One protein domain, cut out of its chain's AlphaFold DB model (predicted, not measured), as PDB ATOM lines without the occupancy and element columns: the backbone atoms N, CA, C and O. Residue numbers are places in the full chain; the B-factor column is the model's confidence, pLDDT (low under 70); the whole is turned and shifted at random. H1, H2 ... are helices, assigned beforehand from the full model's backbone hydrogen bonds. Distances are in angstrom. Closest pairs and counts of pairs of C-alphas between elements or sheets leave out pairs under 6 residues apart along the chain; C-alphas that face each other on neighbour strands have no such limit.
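Overview. This is residues 122 to 161 of the 175 residues of an uncharacterized protein of Flavobacteriales bacterium (UniProt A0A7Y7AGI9). A long helix, H1, and a shorter one, H2, lie loosely side by side and run the same way, and the unnamed stretch of residues 138 to 150 folds back from the end of H1 to the start of H2. The printed part has 40 residues with two named helices, H1 then H2, and no named strand; the class is all helix. It is compact, with a radius of gyration of the C-alphas of 9.1 A, and spans 23 by 16 by 15 A.

Arrangement. H1, residues 122 to 137, only just touches H2, residues 151 to 159, with 3 pairs of C-alphas within 8 A. H1 touches H2 with residues 127 to 130 alone, and the closest C-alphas, those of Leu 127 and Ala 154, are 6.9 A apart. The two run the same way at a shallow tilt of 32 degrees. In H2 every O i to N i+4 pair is within hydrogen-bond range; in H1, 11 of 12 are.

Along the chain. H1 runs 23.2 A from C-alpha 122 at (124.578, 162.938, 160.306) to C-alpha 137. H2 measures 12.0 A and ends at C-alpha 159, (134.213, 156.445, 173.640).

Size, cuts and confidence. The C-alphas farthest apart, those of Leu 122 and Gln 140, are 25.4 A apart. The 13 residues between H1 and H2 make a long link. The printed part has no cut, and no printed residue is under 70 in pLDDT.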
ATOM      1  N   LEU A 122     123.431 163.794 160.591       93.88
ATOM      2  CA  LEU A 122     124.578 162.938 160.306       93.88
ATOM      3  C   LEU A 122     125.091 162.275 161.590       93.88
ATOM      4  O   LEU A 122     125.316 161.066 161.606       93.88
ATOM      5  N   GLN A 123     125.229 163.041 162.673       95.12
ATOM      6  CA  GLN A 123     125.667 162.535 163.974       95.12
ATOM      7  C   GLN A 123     124.680 161.507 164.538       95.12
ATOM      8  O   GLN A 123     125.110 160.451 164.998       95.12
ATOM      9  N   LYS A 124     123.366 161.751 164.429       94.56
ATOM     10  CA  LYS A 124     122.326 160.765 164.774       94.56
ATOM     11  C   LYS A 124     122.467 159.490 163.945       94.56
ATOM     12  O   LYS A 124     122.400 158.392 164.487       94.56
ATOM     13  N   SER A 125     122.702 159.619 162.639       93.19
ATOM     14  CA  SER A 125     122.883 158.465 161.747       93.19
ATOM     15  C   SER A 125     124.108 157.628 162.131       93.19
ATOM     16  O   SER A 125     124.015 156.404 162.215       93.19
ATOM     17  N   MET A 126     125.238 158.276 162.426       91.25
ATOM     18  CA  MET A 126     126.447 157.599 162.910       91.25
ATOM     19  C   MET A 126     126.212 156.913 164.260       91.25
ATOM     20  O   MET A 126     126.604 155.759 164.439       91.25
ATOM     21  N   LEU A 127     125.542 157.599 165.188       92.88
ATOM     22  CA  LEU A 127     125.195 157.071 166.504       92.88
ATOM     23  C   LEU A 127     124.298 155.833 166.397       92.88
ATOM     24  O   LEU A 127     124.574 154.831 167.051       92.88
ATOM     25  N   ASN A 128     123.272 155.872 165.544       92.06
ATOM     26  CA  ASN A 128     122.407 154.727 165.264       92.06
ATOM     27  C   ASN A 128     123.218 153.536 164.740       92.06
ATOM     28  O   ASN A 128     123.105 152.433 165.270       92.06
ATOM     29  N   GLY A 129     124.091 153.766 163.754       89.19
ATOM     30  CA  GLY A 129     124.960 152.720 163.213       89.19
ATOM     31  C   GLY A 129     125.868 152.094 164.276       89.19
ATOM     32  O   GLY A 129     125.963 150.872 164.366       89.19
ATOM     33  N   ALA A 130     126.492 152.912 165.125       86.56
ATOM     34  CA  ALA A 130     127.326 152.427 166.225       86.56
ATOM     35  C   ALA A 130     126.513 151.708 167.318       86.56
ATOM     36  O   ALA A 130     126.968 150.713 167.882       86.56
ATOM     37  N   SER A 131     125.296 152.174 167.598       88.75
ATOM     38  CA  SER A 131     124.391 151.572 168.578       88.75
ATOM     39  C   SER A 131     123.982 150.145 168.182       88.75
ATOM     40  O   SER A 131     123.967 149.251 169.028       88.75
ATOM     41  N   GLU A 132     123.765 149.873 166.893       88.94
ATOM     42  CA  GLU A 132     123.498 148.509 166.403       88.94
ATOM     43  C   GLU A 132     124.678 147.549 166.634       88.94
ATOM     44  O   GLU A 132     124.489 146.366 166.930       88.94
ATOM     45  N   ILE A 133     125.914 148.056 166.587       83.94
ATOM     46  CA  ILE A 133     127.102 147.266 166.938       83.94
ATOM     47  C   ILE A 133     127.057 146.885 168.423       83.94
ATOM     48  O   ILE A 133     127.300 145.724 168.765       83.94
ATOM     49  N   PHE A 134     126.691 147.822 169.307       83.06
ATOM     50  CA  PHE A 134     126.494 147.525 170.727       83.06
ATOM     51  C   PHE A 134     125.387 146.493 170.955       83.06
ATOM     52  O   PHE A 134     125.626 145.543 171.695       83.06
ATOM     53  N   LYS A 135     124.225 146.610 170.291       85.00
ATOM     54  CA  LYS A 135     123.144 145.607 170.406       85.00
ATOM     55  C   LYS A 135     123.642 144.198 170.104       85.00
ATOM     56  O   LYS A 135     123.295 143.258 170.811       85.00
ATOM     57  N   LYS A 136     124.450 144.060 169.050       85.50
ATOM     58  CA  LYS A 136     124.898 142.758 168.550       85.50
ATOM     59  C   LYS A 136     126.016 142.135 169.384       85.50
ATOM     60  O   LYS A 136     126.011 140.924 169.576       85.50
ATOM     61  N   TYR A 137     126.984 142.931 169.839       82.19
ATOM     62  CA  TYR A 137     128.214 142.401 170.441       82.19
ATOM     63  C   TYR A 137     128.355 142.684 171.942       82.19
ATOM     64  O   TYR A 137     129.103 141.976 172.612       82.19
ATOM     65  N   GLN A 138     127.673 143.701 172.485       79.81
ATOM     66  CA  GLN A 138     127.727 144.085 173.906       79.81
ATOM     67  C   GLN A 138     126.379 144.659 174.386       79.81
ATOM     68  O   GLN A 138     126.311 145.837 174.762       79.81
ATOM     69  N   PRO A 139     125.301 143.852 174.395       84.12
ATOM     70  CA  PRO A 139     123.953 144.321 174.728       84.12
ATOM     71  C   PRO A 139     123.866 144.964 176.119       84.12
ATOM     72  O   PRO A 139     123.082 145.882 176.325       84.12
ATOM     73  N   GLN A 140     124.729 144.567 177.057       84.56
ATOM     74  CA  GLN A 140     124.827 145.148 178.398       84.56
ATOM     75  C   GLN A 140     125.254 146.625 178.419       84.56
ATOM     76  O   GLN A 140     124.985 147.328 179.389       84.56
ATOM     77  N   LYS A 141     125.944 147.102 177.376       82.31
ATOM     78  CA  LYS A 141     126.329 148.516 177.218       82.31
ATOM     79  C   LYS A 141     125.422 149.258 176.244       82.31
ATOM     80  O   LYS A 141     125.636 150.443 175.996       82.31
ATOM     81  N   TRP A 142     124.452 148.571 175.650       89.38
ATOM     82  CA  TRP A 142     123.574 149.181 174.674       89.38
ATOM     83  C   TRP A 142     122.696 150.256 175.324       89.38
ATOM     84  O   TRP A 142     122.183 150.083 176.430       89.38
ATOM     85  N   LYS A 143     122.531 151.375 174.619       87.00
ATOM     86  CA  LYS A 143     121.603 152.447 174.969       87.00
ATOM     87  C   LYS A 143     120.780 152.776 173.737       87.00
ATOM     88  O   LYS A 143     121.320 152.783 172.628       87.00
ATOM     89  N   ASP A 144     119.506 153.079 173.955       90.12
ATOM     90  CA  ASP A 144     118.644 153.577 172.893       90.12
ATOM     91  C   ASP A 144     119.185 154.923 172.381       90.12
ATOM     92  O   ASP A 144     119.260 155.882 173.160       90.12
ATOM     93  N   PRO A 145     119.605 155.009 171.106       89.44
ATOM     94  CA  PRO A 145     120.181 156.226 170.553       89.44
ATOM     95  C   PRO A 145     119.180 157.387 170.500       89.44
ATOM     96  O   PRO A 145     119.621 158.531 170.443       89.44
ATOM     97  N   SER A 146     117.862 157.143 170.582       90.50
ATOM     98  CA  SER A 146     116.870 158.226 170.671       90.50
ATOM     99  C   SER A 146     116.966 159.031 171.970       90.50
ATOM    100  O   SER A 146     116.505 160.168 172.015       90.50
ATOM    101  N   ASN A 147     117.555 158.448 173.016       93.25
ATOM    102  CA  ASN A 147     117.690 159.068 174.336       93.25
ATOM    103  C   ASN A 147     119.013 159.827 174.507       93.25
ATOM    104  O   ASN A 147     119.271 160.365 175.578       93.25
ATOM    105  N   ILE A 148     119.861 159.845 173.477       93.44
ATOM    106  CA  ILE A 148     121.135 160.564 173.452       93.44
ATOM    107  C   ILE A 148     120.917 161.795 172.580       93.44
ATOM    108  O   ILE A 148     120.735 161.684 171.367       93.44
ATOM    109  N   THR A 149     120.894 162.970 173.200       92.81
ATOM    110  CA  THR A 149     120.400 164.190 172.544       92.81
ATOM    111  C   THR A 149     121.498 165.197 172.246       92.81
ATOM    112  O   THR A 149     121.374 165.944 171.273       92.81
ATOM    113  N   THR A 150     122.588 165.170 173.017       97.00
ATOM    114  CA  THR A 150     123.707 166.103 172.866       97.00
ATOM    115  C   THR A 150     124.960 165.436 172.305       97.00
ATOM    116  O   THR A 150     125.161 164.218 172.396       97.00
ATOM    117  N   VAL A 151     125.847 166.248 171.724       94.56
ATOM    118  CA  VAL A 151     127.148 165.786 171.218       94.56
ATOM    119  C   VAL A 151     127.990 165.166 172.334       94.56
ATOM    120  O   VAL A 151     128.625 164.137 172.109       94.56
ATOM    121  N   GLY A 152     127.986 165.743 173.535       95.12
ATOM    122  CA  GLY A 152     128.756 165.260 174.681       95.12
ATOM    123  C   GLY A 152     128.312 163.872 175.136       95.12
ATOM    124  O   GLY A 152     129.148 162.985 175.329       95.12
ATOM    125  N   GLU A 153     126.999 163.641 175.219       94.50
ATOM    126  CA  GLU A 153     126.433 162.325 175.534       94.50
ATOM    127  C   GLU A 153     126.805 161.285 174.471       94.50
ATOM    128  O   GLU A 153     127.240 160.176 174.803       94.50
ATOM    129  N   ALA A 154     126.694 161.651 173.190       93.81
ATOM    130  CA  ALA A 154     127.058 160.772 172.083       93.81
ATOM    131  C   ALA A 154     128.555 160.443 172.089       93.81
ATOM    132  O   ALA A 154     128.933 159.284 171.924       93.81
ATOM    133  N   GLN A 155     129.422 161.426 172.336       92.69
ATOM    134  CA  GLN A 155     130.861 161.205 172.461       92.69
ATOM    135  C   GLN A 155     131.196 160.280 173.631       92.69
ATOM    136  O   GLN A 155     132.004 159.369 173.462       92.69
ATOM    137  N   ALA A 156     130.590 160.484 174.803       92.06
ATOM    138  CA  ALA A 156     130.794 159.614 175.959       92.06
ATOM    139  C   ALA A 156     130.350 158.173 175.661       92.06
ATOM    140  O   ALA A 156     131.058 157.217 175.985       92.06
ATOM    141  N   TYR A 157     129.214 158.016 174.977       90.69
ATOM    142  CA  TYR A 157     128.708 156.715 174.557       90.69
ATOM    143  C   TYR A 157     129.637 156.023 173.550       90.69
ATOM    144  O   TYR A 157     130.019 154.873 173.764       90.69
ATOM    145  N   LEU A 158     130.085 156.725 172.507       88.81
ATOM    146  CA  LEU A 158     130.996 156.177 171.496       88.81
ATOM    147  C   LEU A 158     132.396 155.886 172.060       88.81
ATOM    148  O   LEU A 158     132.987 154.868 171.719       88.81
ATOM    149  N   LYS A 159     132.925 156.712 172.967       87.62
ATOM    150  CA  LYS A 159     134.213 156.445 173.640       87.62
ATOM    151  C   LYS A 159     134.168 155.214 174.549       87.62
ATOM    152  O   LYS A 159     135.212 154.658 174.863       87.62
ATOM    153  N   SER A 160     132.978 154.775 174.963       82.00
ATOM    154  CA  SER A 160     132.816 153.532 175.726       82.00
ATOM    155  C   SER A 160     132.945 152.260 174.871       82.00
ATOM    156  O   SER A 160     132.965 151.153 175.428       82.00
ATOM    157  N   ILE A 161     133.055 152.411 173.538       72.56
ATOM    158  CA  ILE A 161     133.389 151.331 172.603       72.56
ATOM    159  C   ILE A 161     134.821 150.867 172.909       72.56
ATOM    160  O   ILE A 161     135.753 151.666 172.816       72.56
TER     161      ILE A 161